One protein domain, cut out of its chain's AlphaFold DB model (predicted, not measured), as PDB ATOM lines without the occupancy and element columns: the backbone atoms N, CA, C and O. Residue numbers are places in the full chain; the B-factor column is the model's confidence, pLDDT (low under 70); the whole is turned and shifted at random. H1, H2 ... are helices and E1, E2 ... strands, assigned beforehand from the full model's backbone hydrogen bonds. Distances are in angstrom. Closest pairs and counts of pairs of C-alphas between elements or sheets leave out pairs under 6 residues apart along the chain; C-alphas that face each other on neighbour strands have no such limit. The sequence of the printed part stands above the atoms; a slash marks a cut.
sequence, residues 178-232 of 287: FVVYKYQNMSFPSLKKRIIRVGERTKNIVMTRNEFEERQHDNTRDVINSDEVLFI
ATOM      1  N   PHE A 178     188.572 108.874 141.703       87.00
ATOM      2  CA  PHE A 178     187.175 109.258 141.879       87.00
ATOM      3  C   PHE A 178     186.845 109.560 143.342       87.00
ATOM      4  O   PHE A 178     186.157 110.538 143.622       87.00
ATOM      5  N   VAL A 179     187.338 108.747 144.280       88.88
ATOM      6  CA  VAL A 179     187.138 108.955 145.717       88.88
ATOM      7  C   VAL A 179     187.793 110.253 146.163       88.88
ATOM      8  O   VAL A 179     187.127 111.030 146.842       88.88
ATOM      9  N   VAL A 180     189.041 110.524 145.769       84.69
ATOM     10  CA  VAL A 180     189.723 111.760 146.174       84.69
ATOM     11  C   VAL A 180     189.067 112.981 145.535       84.69
ATOM     12  O   VAL A 180     188.712 113.907 146.259       84.69
ATOM     13  N   TYR A 181     188.782 112.942 144.231       83.12
ATOM     14  CA  TYR A 181     188.061 114.003 143.526       83.12
ATOM     15  C   TYR A 181     186.704 114.287 144.180       83.12
ATOM     16  O   TYR A 181     186.361 115.432 144.469       83.12
ATOM     17  N   LYS A 182     185.924 113.239 144.473       84.31
ATOM     18  CA  LYS A 182     184.623 113.375 145.131       84.31
ATOM     19  C   LYS A 182     184.777 113.892 146.556       84.31
ATOM     20  O   LYS A 182     183.999 114.740 146.969       84.31
ATOM     21  N   TYR A 183     185.756 113.409 147.314       83.19
ATOM     22  CA  TYR A 183     185.985 113.849 148.685       83.19
ATOM     23  C   TYR A 183     186.417 115.319 148.733       83.19
ATOM     24  O   TYR A 183     185.826 116.087 149.486       83.19
ATOM     25  N   GLN A 184     187.368 115.743 147.901       78.75
ATOM     26  CA  GLN A 184     187.823 117.133 147.841       78.75
ATOM     27  C   GLN A 184     186.760 118.076 147.273       78.75
ATOM     28  O   GLN A 184     186.581 119.164 147.797       78.75
ATOM     29  N   ASN A 185     185.957 117.662 146.293       76.69
ATOM     30  CA  ASN A 185     184.949 118.566 145.728       76.69
ATOM     31  C   ASN A 185     183.597 118.521 146.473       76.69
ATOM     32  O   ASN A 185     182.881 119.522 146.526       76.69
ATOM     33  N   MET A 186     183.232 117.401 147.117       73.94
ATOM     34  CA  MET A 186     181.959 117.255 147.849       73.94
ATOM     35  C   MET A 186     182.050 117.430 149.367       73.94
ATOM     36  O   MET A 186     181.001 117.594 149.991       73.94
ATOM     37  N   SER A 187     183.232 117.423 149.990       68.00
ATOM     38  CA  SER A 187     183.343 117.695 151.441       68.00
ATOM     39  C   SER A 187     183.336 119.194 151.758       68.00
ATOM     40  O   SER A 187     182.924 119.614 152.840       68.00
ATOM     41  N   PHE A 188     183.700 120.026 150.783       65.94
ATOM     42  CA  PHE A 188     183.799 121.476 150.917       65.94
ATOM     43  C   PHE A 188     182.520 122.305 150.673       65.94
ATOM     44  O   PHE A 188     182.535 123.471 151.054       65.94
ATOM     45  N   PRO A 189     181.363 121.808 150.176       66.94
ATOM     46  CA  PRO A 189     180.136 122.604 150.080       66.94
ATOM     47  C   PRO A 189     179.634 123.097 151.440       66.94
ATOM     48  O   PRO A 189     179.074 124.188 151.541       66.94
ATOM     49  N   SER A 190     179.817 122.303 152.499       68.88
ATOM     50  CA  SER A 190     179.427 122.692 153.860       68.88
ATOM     51  C   SER A 190     180.328 123.808 154.400       68.88
ATOM     52  O   SER A 190     179.829 124.753 155.016       68.88
ATOM     53  N   LEU A 191     181.627 123.740 154.090       68.94
ATOM     54  CA  LEU A 191     182.616 124.766 154.396       68.94
ATOM     55  C   LEU A 191     182.358 126.033 153.569       68.94
ATOM     56  O   LEU A 191     182.218 127.095 154.163       68.94
ATOM     57  N   LYS A 192     182.140 125.921 152.248       69.69
ATOM     58  CA  LYS A 192     181.742 127.022 151.349       69.69
ATOM     59  C   LYS A 192     180.513 127.741 151.894       69.69
ATOM     60  O   LYS A 192     180.549 128.943 152.123       69.69
ATOM     61  N   LYS A 193     179.450 126.998 152.230       75.81
ATOM     62  CA  LYS A 193     178.230 127.548 152.855       75.81
ATOM     63  C   LYS A 193     178.480 128.178 154.224       75.81
ATOM     64  O   LYS A 193     177.698 129.027 154.647       75.81
ATOM     65  N   ARG A 194     179.487 127.729 154.978       76.12
ATOM     66  CA  ARG A 194     179.846 128.315 156.277       76.12
ATOM     67  C   ARG A 194     180.627 129.610 156.090       76.12
ATOM     68  O   ARG A 194     180.298 130.577 156.763       76.12
ATOM     69  N   ILE A 195     181.594 129.644 155.174       72.88
ATOM     70  CA  ILE A 195     182.393 130.840 154.894       72.88
ATOM     71  C   ILE A 195     181.521 131.914 154.228       72.88
ATOM     72  O   ILE A 195     181.545 133.049 154.689       72.88
ATOM     73  N   ILE A 196     180.663 131.554 153.262       74.31
ATOM     74  CA  ILE A 196     179.675 132.480 152.672       74.31
ATOM     75  C   ILE A 196     178.793 133.088 153.768       74.31
ATOM     76  O   ILE A 196     178.715 134.305 153.876       74.31
ATOM     77  N   ARG A 197     178.224 132.268 154.668       77.12
ATOM     78  CA  ARG A 197     177.419 132.777 155.797       77.12
ATOM     79  C   ARG A 197     178.195 133.690 156.751       77.12
ATOM     80  O   ARG A 197     177.591 134.549 157.387       77.12
ATOM     81  N   VAL A 198     179.500 133.477 156.924       76.81
ATOM     82  CA  VAL A 198     180.348 134.354 157.749       76.81
ATOM     83  C   VAL A 198     180.620 135.672 157.022       76.81
ATOM     84  O   VAL A 198     180.473 136.721 157.639       76.81
ATOM     85  N   GLY A 199     180.932 135.636 155.725       70.56
ATOM     86  CA  GLY A 199     181.171 136.844 154.936       70.56
ATOM     87  C   GLY A 199     179.920 137.703 154.725       70.56
ATOM     88  O   GLY A 199     179.991 138.924 154.859       70.56
ATOM     89  N   GLU A 200     178.752 137.076 154.541       73.62
ATOM     90  CA  GLU A 200     177.449 137.760 154.532       73.62
ATOM     91  C   GLU A 200     177.204 138.528 155.841       73.62
ATOM     92  O   GLU A 200     176.700 139.651 155.827       73.62
ATOM     93  N   ARG A 201     177.609 137.967 156.992       75.75
ATOM     94  CA  ARG A 201     177.500 138.649 158.295       75.75
ATOM     95  C   ARG A 201     178.460 139.826 158.431       75.75
ATOM     96  O   ARG A 201     178.127 140.776 159.134       75.75
ATOM     97  N   THR A 202     179.625 139.779 157.789       75.94
ATOM     98  CA  THR A 202     180.600 140.879 157.811       75.94
ATOM     99  C   THR A 202     180.357 141.928 156.725       75.94
ATOM    100  O   THR A 202     181.139 142.865 156.637       75.94
ATOM    101  N   LYS A 203     179.274 141.810 155.933       72.31
ATOM    102  CA  LYS A 203     178.953 142.671 154.775       72.31
ATOM    103  C   LYS A 203     180.030 142.700 153.679       72.31
ATOM    104  O   LYS A 203     180.021 143.609 152.856       72.31
ATOM    105  N   ASN A 204     180.911 141.705 153.637       72.56
ATOM    106  CA  ASN A 204     181.885 141.582 152.553       72.56
ATOM    107  C   ASN A 204     181.283 140.721 151.444       72.56
ATOM    108  O   ASN A 204     180.618 139.718 151.723       72.56
ATOM    109  N   ILE A 205     181.528 141.090 150.189       70.88
ATOM    110  CA  ILE A 205     181.101 140.288 149.048       70.88
ATOM    111  C   ILE A 205     182.050 139.096 148.961       70.88
ATOM    112  O   ILE A 205     183.251 139.248 148.783       70.88
ATOM    113  N   VAL A 206     181.523 137.891 149.119       71.19
ATOM    114  CA  VAL A 206     182.314 136.664 149.038       71.19
ATOM    115  C   VAL A 206     182.149 136.061 147.651       71.19
ATOM    116  O   VAL A 206     181.031 135.697 147.285       71.19
ATOM    117  N   MET A 207     183.236 135.913 146.899       72.44
ATOM    118  CA  MET A 207     183.229 135.203 145.613       72.44
ATOM    119  C   MET A 207     184.584 134.542 145.340       72.44
ATOM    120  O   MET A 207     185.576 134.856 146.001       72.44
ATOM    121  N   THR A 208     184.631 133.599 144.401       72.62
ATOM    122  CA  THR A 208     185.908 133.024 143.944       72.62
ATOM    123  C   THR A 208     186.614 133.984 142.982       72.62
ATOM    124  O   THR A 208     185.978 134.861 142.390       72.62
ATOM    125  N   ARG A 209     187.933 133.840 142.795       75.88
ATOM    126  CA  ARG A 209     188.684 134.697 141.862       75.88
ATOM    127  C   ARG A 209     188.192 134.548 140.414       75.88
ATOM    128  O   ARG A 209     187.982 135.556 139.749       75.88
ATOM    129  N   ASN A 210     187.879 133.323 139.986       72.50
ATOM    130  CA  ASN A 210     187.293 133.056 138.667       72.50
ATOM    131  C   ASN A 210     185.915 133.722 138.492       72.50
ATOM    132  O   ASN A 210     185.652 134.310 137.448       72.50
ATOM    133  N   GLU A 211     185.047 133.684 139.513       75.31
ATOM    134  CA  GLU A 211     183.738 134.362 139.474       75.31
ATOM    135  C   GLU A 211     183.884 135.893 139.381       75.31
ATOM    136  O   GLU A 211     183.060 136.553 138.746       75.31
ATOM    137  N   PHE A 212     184.919 136.467 140.006       78.56
ATOM    138  CA  PHE A 212     185.227 137.896 139.904       78.56
ATOM    139  C   PHE A 212     185.732 138.274 138.506       78.56
ATOM    140  O   PHE A 212     185.235 139.237 137.924       78.56
ATOM    141  N   GLU A 213     186.664 137.499 137.945       76.56
ATOM    142  CA  GLU A 213     187.201 137.710 136.593       76.56
ATOM    143  C   GLU A 213     186.118 137.555 135.514       76.56
ATOM    144  O   GLU A 213     186.006 138.389 134.615       76.56
ATOM    145  N   GLU A 214     185.253 136.543 135.635       78.12
ATOM    146  CA  GLU A 214     184.125 136.335 134.723       78.12
ATOM    147  C   GLU A 214     183.126 137.503 134.789       78.12
ATOM    148  O   GLU A 214     182.645 137.975 133.758       78.12
ATOM    149  N   ARG A 215     182.864 138.044 135.989       74.62
ATOM    150  CA  ARG A 215     182.016 139.236 136.167       74.62
ATOM    151  C   ARG A 215     182.649 140.519 135.645       74.62
ATOM    152  O   ARG A 215     181.912 141.372 135.172       74.62
ATOM    153  N   GLN A 216     183.970 140.668 135.728       72.81
ATOM    154  CA  GLN A 216     184.667 141.805 135.123       72.81
ATOM    155  C   GLN A 216     184.614 141.762 133.595       72.81
ATOM    156  O   GLN A 216     184.553 142.810 132.957       72.81
ATOM    157  N   HIS A 217     184.633 140.566 133.005       72.44
ATOM    158  CA  HIS A 217     184.505 140.402 131.560       72.44
ATOM    159  C   HIS A 217     183.070 140.597 131.046       72.44
ATOM    160  O   HIS A 217     182.881 140.966 129.883       72.44
ATOM    161  N   ASP A 218     182.061 140.395 131.894       74.44
ATOM    162  CA  ASP A 218     180.654 140.646 131.582       74.44
ATOM    163  C   ASP A 218     180.295 142.125 131.832       74.44
ATOM    164  O   ASP A 218     179.860 142.514 132.915       74.44
ATOM    165  N   ASN A 219     180.452 142.967 130.800       66.50
ATOM    166  CA  ASN A 219     180.190 144.424 130.804       66.50
ATOM    167  C   ASN A 219     178.750 144.845 131.190       66.50
ATOM    168  O   ASN A 219     178.398 146.021 131.089       66.50
ATOM    169  N   THR A 220     177.884 143.905 131.567       61.91
ATOM    170  CA  THR A 220     176.478 144.145 131.915       61.91
ATOM    171  C   THR A 220     176.221 144.285 133.418       61.91
ATOM    172  O   THR A 220     175.088 144.577 133.804       61.91
ATOM    173  N   ARG A 221     177.233 144.094 134.275       60.78
ATOM    174  CA  ARG A 221     177.087 144.128 135.742       60.78
ATOM    175  C   ARG A 221     177.803 145.318 136.382       60.78
ATOM    176  O   ARG A 221     178.793 145.816 135.855       60.78
ATOM    177  N   ASP A 222     177.287 145.753 137.533       68.81
ATOM    178  CA  ASP A 222     177.871 146.825 138.342       68.81
ATOM    179  C   ASP A 222     179.350 146.547 138.651       68.81
ATOM    180  O   ASP A 222     179.726 145.422 138.993       68.81
ATOM    181  N   VAL A 223     180.186 147.582 138.543       69.06
ATOM    182  CA  VAL A 223     181.625 147.507 138.831       69.06
ATOM    183  C   VAL A 223     181.810 147.274 140.331       69.06
ATOM    184  O   VAL A 223     181.682 148.193 141.136       69.06
ATOM    185  N   ILE A 224     182.090 146.028 140.711       71.81
ATOM    186  CA  ILE A 224     182.378 145.655 142.098       71.81
ATOM    187  C   ILE A 224     183.803 146.112 142.430       71.81
ATOM    188  O   ILE A 224     184.751 145.729 141.741       71.81
ATOM    189  N   ASN A 225     183.965 146.916 143.484       75.88
ATOM    190  CA  ASN A 225     185.285 147.324 143.958       75.88
ATOM    191  C   ASN A 225     186.011 146.121 144.586       75.88
ATOM    192  O   ASN A 225     185.458 145.452 145.458       75.88
ATOM    193  N   SER A 226     187.247 145.843 144.157       70.31
ATOM    194  CA  SER A 226     188.033 144.685 144.614       70.31
ATOM    195  C   SER A 226     188.272 144.673 146.122       70.31
ATOM    196  O   SER A 226     188.414 143.604 146.708       70.31
ATOM    197  N   ASP A 227     188.277 145.847 146.752       75.00
ATOM    198  CA  ASP A 227     188.535 146.010 148.186       75.00
ATOM    199  C   ASP A 227     187.363 145.531 149.062       75.00
ATOM    200  O   ASP A 227     187.532 145.279 150.255       75.00
ATOM    201  N   GLU A 228     186.174 145.370 148.473       71.56
ATOM    202  CA  GLU A 228     184.968 144.866 149.143       71.56
ATOM    203  C   GLU A 228     184.794 143.346 148.974       71.56
ATOM    204  O   GLU A 228     183.865 142.750 149.537       71.56
ATOM    205  N   VAL A 229     185.684 142.711 148.202       73.69
ATOM    206  CA  VAL A 229     185.605 141.295 147.850       73.69
ATOM    207  C   VAL A 229     186.539 140.460 148.721       73.69
ATOM    208  O   VAL A 229     187.762 140.557 148.648       73.69
ATOM    209  N   LEU A 230     185.958 139.563 149.515       76.44
ATOM    210  CA  LEU A 230     186.700 138.494 150.171       76.44
ATOM    211  C   LEU A 230     186.808 137.312 149.203       76.44
ATOM    212  O   LEU A 230     185.851 136.551 149.029       76.44
ATOM    213  N   PHE A 231     187.980 137.151 148.589       75.12
ATOM    214  CA  PHE A 231     188.263 136.000 147.738       75.12
ATOM    215  C   PHE A 231     188.328 134.720 148.571       75.12
ATOM    216  O   PHE A 231     189.138 134.605 149.493       75.12
ATOM    217  N   ILE A 232     187.483 133.750 148.231       70.19
ATOM    218  CA  ILE A 232     187.657 132.370 148.681       70.19
ATOM    219  C   ILE A 232     188.192 131.584 147.499       70.19
ATOM    220  O   ILE A 232     187.421 131.144 146.645       70.19
TER     221      ILE A 232
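Overview. This is residues 178 to 232 of the 287 residues of an uncharacterized protein of Neocallimastix californiae (UniProt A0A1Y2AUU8). Two helices, H1 and H2, follow each other end to end as a long arm, and the chain then folds back into a small body in which a pair of short parallel strands, E1 and E2, lies between the later part of H2 and the first turn of H3. Residues 178 to 191, of which 178 to 187 belong to H1 and 189 to 191 to H2, stick out on one side, and residues 217 to 222, the last residue of H3 and the start of the long link after it, stick out as well. The printed part has 55 residues, with three named helices and two named strands in the order H1, H2, E1, H3, E2; the sheet's order is E1, E2, and the class is mostly helix. The whole is loose, with a radius of gyration of the C-alphas of 13.7 A and spans of 39 by 26 by 15 A.

Along the chain. H1 is residues 178 to 187, 13.3 A from first to last C-alpha, and begins with C-alpha 178 at (187.175, 109.258, 141.879). H2, residues 189 to 201, is the longest helix, 18.2 A, and ends with C-alpha 201 at (177.500, 138.649, 158.295). E1 is residues 205 to 207, 6.5 A. H3, residues 209 to 217, measures 12.5 A. E2, residues 229 to 231, measures 5.9 A and ends with C-alpha 231 at (188.263, 136.000, 147.738).

Arrangement. E1 and E2 are parallel neighbours, with 31 degrees between their directions. The C-alphas of Ile 205 and Val 229, which face each other, are 4.8 A apart. N 230 and O 205 are within hydrogen-bond range at 2.8 A, and so are N 207 and O 230 at 3.4 A. E1, H3 and E2 form a strand-helix-strand unit, two parallel neighbour strands with a helix between them along the chain, and its crossover is right-handed. The closest C-alphas of H2 and E1 are those of Gly 199 and Val 206, 6.0 A apart. The closest C-alphas of H3 and E2 are those of Arg 209 and Phe 231, 6.0 A apart. H2 and H3 are apart. H1 and H2 meet only through their link, and H1 is apart from E1, H3 and E2. In H1, H2 and H3 every O i to N i+4 pair is within hydrogen-bond range.

Size, cuts and confidence. The two C-alphas farthest apart, those of Val 179 and Asp 222, are 39.7 A apart. The body without the stretches that stand free has 35 residues and spans 25 by 16 by 10 A. The links from H1 to H2, from H2 to E1 and from E1 to H3 are tight, and the link from H3 to E2, 11 residues, is long. The printed part has no cut. The mean pLDDT of the printed part is 74.0, and residues 187 to 192 and 219 to 223 are under 70.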